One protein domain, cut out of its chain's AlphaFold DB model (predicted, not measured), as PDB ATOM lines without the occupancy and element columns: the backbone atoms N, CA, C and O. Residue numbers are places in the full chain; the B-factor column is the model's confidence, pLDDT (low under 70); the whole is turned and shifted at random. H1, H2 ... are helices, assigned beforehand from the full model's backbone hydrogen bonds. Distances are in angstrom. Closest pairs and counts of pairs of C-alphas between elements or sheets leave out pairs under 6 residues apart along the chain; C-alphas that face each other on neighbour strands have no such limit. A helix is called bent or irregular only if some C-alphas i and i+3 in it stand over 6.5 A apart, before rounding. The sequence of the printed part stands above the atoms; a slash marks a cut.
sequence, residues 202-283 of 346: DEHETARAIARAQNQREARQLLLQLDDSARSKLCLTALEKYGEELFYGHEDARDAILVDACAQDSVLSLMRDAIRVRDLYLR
ATOM      1  N   ASP A 202       5.800 190.358  63.195       59.91
ATOM      2  CA  ASP A 202       5.513 190.022  64.589       59.91
ATOM      3  C   ASP A 202       4.002 189.994  64.870       59.91
ATOM      4  O   ASP A 202       3.517 189.116  65.588       59.91
ATOM      5  N   GLU A 203       3.219 190.907  64.285       65.00
ATOM      6  CA  GLU A 203       1.766 190.962  64.497       65.00
ATOM      7  C   GLU A 203       1.051 189.793  63.808       65.00
ATOM      8  O   GLU A 203       0.149 189.175  64.387       65.00
ATOM      9  N   HIS A 204       1.493 189.418  62.605       71.75
ATOM     10  CA  HIS A 204       0.958 188.259  61.892       71.75
ATOM     11  C   HIS A 204       1.340 186.931  62.553       71.75
ATOM     12  O   HIS A 204       0.507 186.017  62.637       71.75
ATOM     13  N   GLU A 205       2.564 186.812  63.066       78.81
ATOM     14  CA  GLU A 205       2.977 185.647  63.844       78.81
ATOM     15  C   GLU A 205       2.217 185.563  65.174       78.81
ATOM     16  O   GLU A 205       1.709 184.493  65.526       78.81
ATOM     17  N   THR A 206       2.020 186.694  65.855       81.69
ATOM     18  CA  THR A 206       1.244 186.775  67.099       81.69
ATOM     19  C   THR A 206      -0.219 186.401  66.868       81.69
ATOM     20  O   THR A 206      -0.767 185.571  67.596       81.69
ATOM     21  N   ALA A 207      -0.854 186.906  65.808       85.12
ATOM     22  CA  ALA A 207      -2.219 186.531  65.440       85.12
ATOM     23  C   ALA A 207      -2.343 185.023  65.147       85.12
ATOM     24  O   ALA A 207      -3.294 184.366  65.581       85.12
ATOM     25  N   ARG A 208      -1.349 184.438  64.467       84.50
ATOM     26  CA  ARG A 208      -1.293 182.994  64.195       84.50
ATOM     27  C   ARG A 208      -1.082 182.176  65.469       84.50
ATOM     28  O   ARG A 208      -1.708 181.125  65.625       84.50
ATOM     29  N   ALA A 209      -0.230 182.639  66.379       88.69
ATOM     30  CA  ALA A 209       0.003 182.009  67.672       88.69
ATOM     31  C   ALA A 209      -1.265 182.032  68.540       88.69
ATOM     32  O   ALA A 209      -1.645 180.998  69.092       88.69
ATOM     33  N   ILE A 210      -1.977 183.164  68.579       88.88
ATOM     34  CA  ILE A 210      -3.260 183.304  69.279       88.88
ATOM     35  C   ILE A 210      -4.298 182.338  68.700       88.88
ATOM     36  O   ILE A 210      -4.940 181.610  69.458       88.88
ATOM     37  N   ALA A 211      -4.431 182.258  67.373       89.88
ATOM     38  CA  ALA A 211      -5.367 181.336  66.729       89.88
ATOM     39  C   ALA A 211      -5.048 179.863  67.049       89.88
ATOM     40  O   ALA A 211      -5.951 179.085  67.363       89.88
ATOM     41  N   ARG A 212      -3.764 179.472  67.047       91.06
ATOM     42  CA  ARG A 212      -3.343 178.126  67.478       91.06
ATOM     43  C   ARG A 212      -3.670 177.877  68.947       91.06
ATOM     44  O   ARG A 212      -4.183 176.812  69.271       91.06
ATOM     45  N   ALA A 213      -3.409 178.838  69.830       91.62
ATOM     46  CA  ALA A 213      -3.701 178.708  71.256       91.62
ATOM     47  C   ALA A 213      -5.210 178.566  71.522       91.62
ATOM     48  O   ALA A 213      -5.623 177.731  72.331       91.62
ATOM     49  N   GLN A 214      -6.043 179.326  70.806       93.25
ATOM     50  CA  GLN A 214      -7.500 179.200  70.861       93.25
ATOM     51  C   GLN A 214      -7.959 177.827  70.366       93.25
ATOM     52  O   GLN A 214      -8.709 177.154  71.071       93.25
ATOM     53  N   ASN A 215      -7.440 177.367  69.225       90.75
ATOM     54  CA  ASN A 215      -7.761 176.048  68.685       90.75
ATOM     55  C   ASN A 215      -7.341 174.916  69.638       90.75
ATOM     56  O   ASN A 215      -8.113 173.993  69.880       90.75
ATOM     57  N   GLN A 216      -6.164 175.014  70.263       91.75
ATOM     58  CA  GLN A 216      -5.721 174.055  71.279       91.75
ATOM     59  C   GLN A 216      -6.636 174.051  72.507       91.75
ATOM     60  O   GLN A 216      -6.942 172.990  73.055       91.75
ATOM     61  N   ARG A 217      -7.078 175.228  72.963       92.44
ATOM     62  CA  ARG A 217      -8.004 175.347  74.094       92.44
ATOM     63  C   ARG A 217      -9.363 174.730  73.768       92.44
ATOM     64  O   ARG A 217      -9.893 173.981  74.586       92.44
ATOM     65  N   GLU A 218      -9.889 175.005  72.582       94.50
ATOM     66  CA  GLU A 218     -11.140 174.427  72.094       94.50
ATOM     67  C   GLU A 218     -11.028 172.905  71.940       94.50
ATOM     68  O   GLU A 218     -11.861 172.172  72.467       94.50
ATOM     69  N   ALA A 219      -9.948 172.406  71.332       91.38
ATOM     70  CA  ALA A 219      -9.695 170.974  71.199       91.38
ATOM     71  C   ALA A 219      -9.644 170.272  72.566       91.38
ATOM     72  O   ALA A 219     -10.248 169.214  72.738       91.38
ATOM     73  N   ARG A 220      -8.999 170.879  73.575       91.75
ATOM     74  CA  ARG A 220      -9.012 170.362  74.955       91.75
ATOM     75  C   ARG A 220     -10.423 170.323  75.536       91.75
ATOM     76  O   ARG A 220     -10.789 169.336  76.169       91.75
ATOM     77  N   GLN A 221     -11.225 171.361  75.311       93.94
ATOM     78  CA  GLN A 221     -12.607 171.397  75.783       93.94
ATOM     79  C   GLN A 221     -13.464 170.312  75.119       93.94
ATOM     80  O   GLN A 221     -14.234 169.646  75.806       93.94
ATOM     81  N   LEU A 222     -13.300 170.092  73.815       93.62
ATOM     82  CA  LEU A 222     -13.998 169.038  73.080       93.62
ATOM     83  C   LEU A 222     -13.564 167.640  73.542       93.62
ATOM     84  O   LEU A 222     -14.410 166.773  73.739       93.62
ATOM     85  N   LEU A 223     -12.271 167.421  73.802       91.88
ATOM     86  CA  LEU A 223     -11.774 166.153  74.350       91.88
ATOM     87  C   LEU A 223     -12.360 165.837  75.732       91.88
ATOM     88  O   LEU A 223     -12.611 164.670  76.033       91.88
ATOM     89  N   LEU A 224     -12.612 166.857  76.558       92.56
ATOM     90  CA  LEU A 224     -13.260 166.700  77.867       92.56
ATOM     91  C   LEU A 224     -14.754 166.359  77.767       92.56
ATOM     92  O   LEU A 224     -15.307 165.820  78.721       92.56
ATOM     93  N   GLN A 225     -15.410 166.652  76.639       94.75
ATOM     94  CA  GLN A 225     -16.800 166.241  76.399       94.75
ATOM     95  C   GLN A 225     -16.917 164.756  76.036       94.75
ATOM     96  O   GLN A 225     -17.995 164.180  76.179       94.75
ATOM     97  N   LEU A 226     -15.829 164.139  75.562       94.19
ATOM     98  CA  LEU A 226     -15.789 162.710  75.273       94.19
ATOM     99  C   LEU A 226     -15.689 161.905  76.569       94.19
ATOM    100  O   LEU A 226     -14.971 162.274  77.503       94.19
ATOM    101  N   ASP A 227     -16.366 160.761  76.597       95.31
ATOM    102  CA  ASP A 227     -16.195 159.765  77.646       95.31
ATOM    103  C   ASP A 227     -14.752 159.238  77.670       95.31
ATOM    104  O   ASP A 227     -14.047 159.245  76.658       95.31
ATOM    105  N   ASP A 228     -14.301 158.768  78.836       86.88
ATOM    106  CA  ASP A 228     -12.906 158.353  79.029       86.88
ATOM    107  C   ASP A 228     -12.490 157.223  78.069       86.88
ATOM    108  O   ASP A 228     -11.341 157.181  77.627       86.88
ATOM    109  N   SER A 229     -13.430 156.352  77.677       87.19
ATOM    110  CA  SER A 229     -13.190 155.274  76.710       87.19
ATOM    111  C   SER A 229     -12.960 155.815  75.296       87.19
ATOM    112  O   SER A 229     -11.958 155.473  74.660       87.19
ATOM    113  N   ALA A 230     -13.828 156.706  74.802       91.06
ATOM    114  CA  ALA A 230     -13.627 157.348  73.503       91.06
ATOM    115  C   ALA A 230     -12.363 158.219  73.476       91.06
ATOM    116  O   ALA A 230     -11.626 158.190  72.489       91.06
ATOM    117  N   ARG A 231     -12.078 158.941  74.567       91.00
ATOM    118  CA  ARG A 231     -10.872 159.767  74.707       91.00
ATOM    119  C   ARG A 231      -9.607 158.912  74.659       91.00
ATOM    120  O   ARG A 231      -8.731 159.178  73.843       91.00
ATOM    121  N   SER A 232      -9.550 157.843  75.455       86.44
ATOM    122  CA  SER A 232      -8.431 156.892  75.470       86.44
ATOM    123  C   SER A 232      -8.222 156.244  74.097       86.44
ATOM    124  O   SER A 232      -7.106 156.235  73.578       86.44
ATOM    125  N   LYS A 233      -9.301 155.792  73.445       88.94
ATOM    126  CA  LYS A 233      -9.234 155.206  72.100       88.94
ATOM    127  C   LYS A 233      -8.697 156.191  71.062       88.94
ATOM    128  O   LYS A 233      -7.889 155.804  70.219       88.94
ATOM    129  N   LEU A 234      -9.144 157.446  71.101       90.38
ATOM    130  CA  LEU A 234      -8.690 158.479  70.174       90.38
ATOM    131  C   LEU A 234      -7.206 158.804  70.387       90.38
ATOM    132  O   LEU A 234      -6.468 158.863  69.407       90.38
ATOM    133  N   CYS A 235      -6.754 158.919  71.639       88.19
ATOM    134  CA  CYS A 235      -5.339 159.108  71.973       88.19
ATOM    135  C   CYS A 235      -4.468 157.942  71.489       88.19
ATOM    136  O   CYS A 235      -3.449 158.176  70.846       88.19
ATOM    137  N   LEU A 236      -4.887 156.695  71.722       86.75
ATOM    138  CA  LEU A 236      -4.157 155.519  71.240       86.75
ATOM    139  C   LEU A 236      -4.111 155.461  69.710       86.75
ATOM    140  O   LEU A 236      -3.061 155.191  69.143       86.75
ATOM    141  N   THR A 237      -5.219 155.783  69.035       89.62
ATOM    142  CA  THR A 237      -5.263 155.821  67.562       89.62
ATOM    143  C   THR A 237      -4.357 156.923  67.002       89.62
ATOM    144  O   THR A 237      -3.742 156.748  65.954       89.62
ATOM    145  N   ALA A 238      -4.277 158.073  67.678       89.25
ATOM    146  CA  ALA A 238      -3.394 159.165  67.282       89.25
ATOM    147  C   ALA A 238      -1.916 158.796  67.478       89.25
ATOM    148  O   ALA A 238      -1.117 159.045  66.581       89.25
ATOM    149  N   LEU A 239      -1.572 158.152  68.598       87.12
ATOM    150  CA  LEU A 239      -0.229 157.619  68.842       87.12
ATOM    151  C   LEU A 239       0.150 156.532  67.829       87.12
ATOM    152  O   LEU A 239       1.273 156.520  67.349       87.12
ATOM    153  N   GLU A 240      -0.781 155.658  67.455       87.25
ATOM    154  CA  GLU A 240      -0.530 154.620  66.451       87.25
ATOM    155  C   GLU A 240      -0.272 155.212  65.059       87.25
ATOM    156  O   GLU A 240       0.630 154.771  64.357       87.25
ATOM    157  N   LYS A 241      -1.063 156.208  64.642       92.25
ATOM    158  CA  LYS A 241      -0.987 156.753  63.276       92.25
ATOM    159  C   LYS A 241       0.064 157.835  63.091       92.25
ATOM    160  O   LYS A 241       0.616 157.947  62.006       92.25
ATOM    161  N   TYR A 242       0.270 158.654  64.114       92.31
ATOM    162  CA  TYR A 242       1.084 159.865  64.036       92.31
ATOM    163  C   TYR A 242       2.141 159.924  65.138       92.31
ATOM    164  O   TYR A 242       2.855 160.914  65.222       92.31
ATOM    165  N   GLY A 243       2.250 158.916  66.010       88.69
ATOM    166  CA  GLY A 243       3.162 158.964  67.156       88.69
ATOM    167  C   GLY A 243       4.635 159.048  66.769       88.69
ATOM    168  O   GLY A 243       5.411 159.636  67.509       88.69
ATOM    169  N   GLU A 244       5.029 158.514  65.613       87.62
ATOM    170  CA  GLU A 244       6.405 158.648  65.117       87.62
ATOM    171  C   GLU A 244       6.721 160.090  64.697       87.62
ATOM    172  O   GLU A 244       7.768 160.619  65.053       87.62
ATOM    173  N   GLU A 245       5.793 160.758  64.010       92.00
ATOM    174  CA  GLU A 245       5.963 162.144  63.559       92.00
ATOM    175  C   GLU A 245       5.769 163.153  64.702       92.00
ATOM    176  O   GLU A 245       6.507 164.129  64.807       92.00
ATOM    177  N   LEU A 246       4.793 162.912  65.587       86.62
ATOM    178  CA  LEU A 246       4.479 163.774  66.733       86.62
ATOM    179  C   LEU A 246       5.618 163.839  67.753       86.62
ATOM    180  O   LEU A 246       5.759 164.853  68.433       86.62
ATOM    181  N   PHE A 247       6.388 162.758  67.880       89.62
ATOM    182  CA  PHE A 247       7.465 162.620  68.861       89.62
ATOM    183  C   PHE A 247       8.846 162.483  68.211       89.62
ATOM    184  O   PHE A 247       9.766 161.978  68.848       89.62
ATOM    185  N   TYR A 248       9.009 162.924  66.963       92.62
ATOM    186  CA  TYR A 248      10.311 162.920  66.302       92.62
ATOM    187  C   TYR A 248      11.337 163.740  67.106       92.62
ATOM    188  O   TYR A 248      11.105 164.919  67.382       92.62
ATOM    189  N   GLY A 249      12.451 163.116  67.507       89.81
ATOM    190  CA  GLY A 249      13.470 163.722  68.377       89.81
ATOM    191  C   GLY A 249      13.098 163.777  69.867       89.81
ATOM    192  O   GLY A 249      13.848 164.327  70.676       89.81
ATOM    193  N   HIS A 250      11.943 163.222  70.239       91.38
ATOM    194  CA  HIS A 250      11.430 163.121  71.605       91.38
ATOM    195  C   HIS A 250      10.878 161.712  71.888       91.38
ATOM    196  O   HIS A 250       9.847 161.544  72.550       91.38
ATOM    197  N   GLU A 251      11.568 160.687  71.389       92.12
ATOM    198  CA  GLU A 251      11.168 159.283  71.498       92.12
ATOM    199  C   GLU A 251      11.082 158.829  72.962       92.12
ATOM    200  O   GLU A 251      10.142 158.128  73.332       92.12
ATOM    201  N   ASP A 252      11.977 159.323  73.824       89.69
ATOM    202  CA  ASP A 252      11.968 159.027  75.262       89.69
ATOM    203  C   ASP A 252      10.671 159.488  75.947       89.69
ATOM    204  O   ASP A 252      10.146 158.808  76.831       89.69
ATOM    205  N   ALA A 253      10.107 160.627  75.527       88.88
ATOM    206  CA  ALA A 253       8.851 161.134  76.076       88.88
ATOM    207  C   ALA A 253       7.659 160.279  75.625       88.88
ATOM    208  O   ALA A 253       6.770 159.982  76.427       88.88
ATOM    209  N   ARG A 254       7.652 159.841  74.359       87.69
ATOM    210  CA  ARG A 254       6.657 158.890  73.843       87.69
ATOM    211  C   ARG A 254       6.704 157.590  74.636       87.69
ATOM    212  O   ARG A 254       5.667 157.109  75.088       87.69
ATOM    213  N   ASP A 255       7.898 157.039  74.812       88.38
ATOM    214  CA  ASP A 255       8.095 155.756  75.476       88.38
ATOM    215  C   ASP A 255       7.732 155.855  76.964       88.38
ATOM    216  O   ASP A 255       7.044 154.975  77.478       88.38
ATOM    217  N   ALA A 256       8.052 156.966  77.636       87.94
ATOM    218  CA  ALA A 256       7.600 157.234  79.001       87.94
ATOM    219  C   ALA A 256       6.065 157.291  79.117       87.94
ATOM    220  O   ALA A 256       5.497 156.691  80.030       87.94
ATOM    221  N   ILE A 257       5.380 157.950  78.177       85.56
ATOM    222  CA  ILE A 257       3.908 157.999  78.135       85.56
ATOM    223  C   ILE A 257       3.322 156.601  77.908       85.56
ATOM    224  O   ILE A 257       2.337 156.233  78.547       85.56
ATOM    225  N   LEU A 258       3.914 155.805  77.016       83.81
ATOM    226  CA  LEU A 258       3.469 154.437  76.750       83.81
ATOM    227  C   LEU A 258       3.689 153.522  77.958       83.81
ATOM    228  O   LEU A 258       2.819 152.707  78.271       83.81
ATOM    229  N   VAL A 259       4.813 153.671  78.659       87.81
ATOM    230  CA  VAL A 259       5.107 152.938  79.895       87.81
ATOM    231  C   VAL A 259       4.115 153.315  80.994       87.81
ATOM    232  O   VAL A 259       3.550 152.417  81.616       87.81
ATOM    233  N   ASP A 260       3.841 154.606  81.196       85.31
ATOM    234  CA  ASP A 260       2.853 155.064  82.180       85.31
ATOM    235  C   ASP A 260       1.443 154.566  81.832       85.31
ATOM    236  O   ASP A 260       0.735 154.028  82.683       85.31
ATOM    237  N   ALA A 261       1.060 154.617  80.554       80.62
ATOM    238  CA  ALA A 261      -0.202 154.053  80.090       80.62
ATOM    239  C   ALA A 261      -0.292 152.541  80.362       80.62
ATOM    240  O   ALA A 261      -1.345 152.058  80.772       80.62
ATOM    241  N   CYS A 262       0.798 151.788  80.190       78.56
ATOM    242  CA  CYS A 262       0.844 150.361  80.521       78.56
ATOM    243  C   CYS A 262       0.823 150.091  82.035       78.56
ATOM    244  O   CYS A 262       0.374 149.022  82.449       78.56
ATOM    245  N   ALA A 263       1.291 151.031  82.858       79.25
ATOM    246  CA  ALA A 263       1.242 150.939  84.317       79.25
ATOM    247  C   ALA A 263      -0.169 151.193  84.878       79.25
ATOM    248  O   ALA A 263      -0.472 150.782  86.001       79.25
ATOM    249  N   GLN A 264      -1.055 151.828  84.105       78.25
ATOM    250  CA  GLN A 264      -2.451 152.019  84.484       78.25
ATOM    251  C   GLN A 264      -3.242 150.704  84.327       78.25
ATOM    252  O   GLN A 264      -3.428 150.179  83.228       78.25
ATOM    253  N   ASP A 265      -3.773 150.183  85.441       60.34
ATOM    254  CA  ASP A 265      -4.527 148.913  85.516       60.34
ATOM    255  C   ASP A 265      -5.712 148.826  84.529       60.34
ATOM    256  O   ASP A 265      -6.106 147.739  84.091       60.34
ATOM    257  N   SER A 266      -6.281 149.971  84.145       68.62
ATOM    258  CA  SER A 266      -7.370 150.074  83.169       68.62
ATOM    259  C   SER A 266      -6.944 149.638  81.763       68.62
ATOM    260  O   SER A 266      -7.706 148.950  81.079       68.62
ATOM    261  N   VAL A 267      -5.719 149.968  81.345       65.56
ATOM    262  CA  VAL A 267      -5.158 149.585  80.041       65.56
ATOM    263  C   VAL A 267      -4.794 148.106  80.038       65.56
ATOM    264  O   VAL A 267      -5.086 147.411  79.067       65.56
ATOM    265  N   LEU A 268      -4.268 147.577  81.147       67.56
ATOM    266  CA  LEU A 268      -4.024 146.140  81.300       67.56
ATOM    267  C   LEU A 268      -5.325 145.326  81.264       67.56
ATOM    268  O   LEU A 268      -5.358 144.240  80.677       67.56
ATOM    269  N   SER A 269      -6.413 145.841  81.847       69.38
ATOM    270  CA  SER A 269      -7.742 145.227  81.734       69.38
ATOM    271  C   SER A 269      -8.258 145.266  80.296       69.38
ATOM    272  O   SER A 269      -8.699 144.238  79.787       69.38
ATOM    273  N   LEU A 270      -8.146 146.412  79.617       73.12
ATOM    274  CA  LEU A 270      -8.548 146.559  78.219       73.12
ATOM    275  C   LEU A 270      -7.734 145.644  77.296       73.12
ATOM    276  O   LEU A 270      -8.303 145.005  76.416       73.12
ATOM    277  N   MET A 271      -6.424 145.519  77.516       69.00
ATOM    278  CA  MET A 271      -5.560 144.591  76.791       69.00
ATOM    279  C   MET A 271      -5.928 143.136  77.078       69.00
ATOM    280  O   MET A 271      -6.016 142.348  76.143       69.00
ATOM    281  N   ARG A 272      -6.204 142.760  78.334       76.94
ATOM    282  CA  ARG A 272      -6.699 141.411  78.660       76.94
ATOM    283  C   ARG A 272      -8.027 141.112  77.984       76.94
ATOM    284  O   ARG A 272      -8.211 139.998  77.503       76.94
ATOM    285  N   ASP A 273      -8.937 142.076  77.933       76.31
ATOM    286  CA  ASP A 273     -10.221 141.912  77.263       76.31
ATOM    287  C   ASP A 273     -10.045 141.855  75.742       76.31
ATOM    288  O   ASP A 273     -10.636 140.989  75.101       76.31
ATOM    289  N   ALA A 274      -9.163 142.669  75.161       74.94
ATOM    290  CA  ALA A 274      -8.813 142.616  73.745       74.94
ATOM    291  C   ALA A 274      -8.130 141.292  73.365       74.94
ATOM    292  O   ALA A 274      -8.462 140.719  72.331       74.94
ATOM    293  N   ILE A 275      -7.238 140.764  74.211       76.88
ATOM    294  CA  ILE A 275      -6.612 139.444  74.043       76.88
ATOM    295  C   ILE A 275      -7.665 138.348  74.183       76.88
ATOM    296  O   ILE A 275      -7.736 137.482  73.324       76.88
ATOM    297  N   ARG A 276      -8.544 138.404  75.191       77.50
ATOM    298  CA  ARG A 276      -9.618 137.416  75.373       77.50
ATOM    299  C   ARG A 276     -10.577 137.411  74.187       77.50
ATOM    300  O   ARG A 276     -10.970 136.342  73.736       77.50
ATOM    301  N   VAL A 277     -10.945 138.583  73.672       77.12
ATOM    302  CA  VAL A 277     -11.784 138.725  72.478       77.12
ATOM    303  C   VAL A 277     -11.040 138.189  71.260       77.12
ATOM    304  O   VAL A 277     -11.577 137.335  70.563       77.12
ATOM    305  N   ARG A 278      -9.789 138.603  71.036       74.44
ATOM    306  CA  ARG A 278      -8.939 138.093  69.955       74.44
ATOM    307  C   ARG A 278      -8.812 136.571  70.014       74.44
ATOM    308  O   ARG A 278      -9.032 135.930  68.997       74.44
ATOM    309  N   ASP A 279      -8.550 135.989  71.175       70.69
ATOM    310  CA  ASP A 279      -8.468 134.542  71.389       70.69
ATOM    311  C   ASP A 279      -9.809 133.851  71.152       70.69
ATOM    312  O   ASP A 279      -9.834 132.745  70.624       70.69
ATOM    313  N   LEU A 280     -10.934 134.490  71.480       66.50
ATOM    314  CA  LEU A 280     -12.272 133.977  71.177       66.50
ATOM    315  C   LEU A 280     -12.554 133.988  69.666       66.50
ATOM    316  O   LEU A 280     -13.135 133.040  69.136       66.50
ATOM    317  N   TYR A 281     -12.110 135.033  68.964       67.31
ATOM    318  CA  TYR A 281     -12.196 135.138  67.508       67.31
ATOM    319  C   TYR A 281     -11.235 134.162  66.805       67.31
ATOM    320  O   TYR A 281     -11.637 133.521  65.837       67.31
ATOM    321  N   LEU A 282     -10.007 133.985  67.307       64.94
ATOM    322  CA  LEU A 282      -9.014 133.035  66.784       64.94
ATOM    323  C   LEU A 282      -9.365 131.576  67.094       64.94
ATOM    324  O   LEU A 282      -9.149 130.706  66.254       64.94
ATOM    325  N   ARG A 283      -9.944 131.292  68.268       64.62
ATOM    326  CA  ARG A 283     -10.486 129.968  68.624       64.62
ATOM    327  C   ARG A 283     -11.772 129.650  67.851       64.62
ATOM    328  O   ARG A 283     -12.189 128.496  67.814       64.62
TER     329      ARG A 283
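What this domain is: This is residues 202 to 283 of the 346 residues of an uncharacterized protein of Phytophthora infestans (UniProt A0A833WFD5). An open zigzag of four helices, with few contacts between them: H2 and H3 fold back on each other as a loose middle, while the long H1 reaches out at one end and H4 at the other. Residues 202 to 221 of H1 and residues 272 to 283, of which 272 to 282 belong to H4, stick out as two arms that make most of the length. The printed part has 82 residues with four named helices, in the order H1, H2, H3, H4, and no named strand; its class is all helix. It is only just loose, close to extended, with a radius of gyration of the C-alphas of 17.4 A, and its C-alphas span 62 by 31 by 22 A.

Where its parts are: The longest helix, H1, is residues 202 to 225; it begins with C-alpha 202 at (5.513, 190.022, 64.589) and measures 34.7 A from first to last C-alpha. H4 is residues 265 to 282, 25.0 A long, and ends with C-alpha 282 at (-9.014, 133.035, 66.784). H2 is residues 228 to 246, 22.0 A long, and begins with C-alpha 228 at (-12.906, 158.353, 79.029). H2 has a kink of 55 degrees near residue 240 and is irregular: C-alphas 241 and 244 are 7.8 A apart. H3 is residues 251 to 263, 18.2 A long.

How they stand to each other: H1 touches no helix but is near H2. These two are close but not clearly touching, and their closest C-alphas, those of Leu 223 and Arg 231, are 6.5 A apart. They run opposite ways at a steep tilt of 39 degrees. H2 and H3 are close but not clearly touching, with the C-alphas of Gly 243 and Arg 254 the closest at 7.5 A. They run opposite ways at a shallow tilt of 25 degrees, the line of H2 being a rough one. H3 and H4 are close but not clearly touching, their closest C-alphas being those of Cys 262 and Leu 268, 6.5 A apart. Their lines are about perpendicular, at 82 degrees. H1 is apart from H3 and from H4, and H2 is apart from H4. In H1, H3 and H4 every O i to N i+4 pair is within hydrogen-bond range; in H2, 13 of 15 are.

The domain as a whole: The two C-alphas farthest apart, those of Glu 203 and Arg 283, are 62.3 A apart, and the outline is only just elongated. Without the stretches that stand free, the body of 50 residues spans 31 by 25 by 15 A. The printed part has no cut, and its three links are tight. The mean pLDDT of the printed part is 83.8; residues 202 to 203, 265 to 269, 271 and 280 to 283 are under 70.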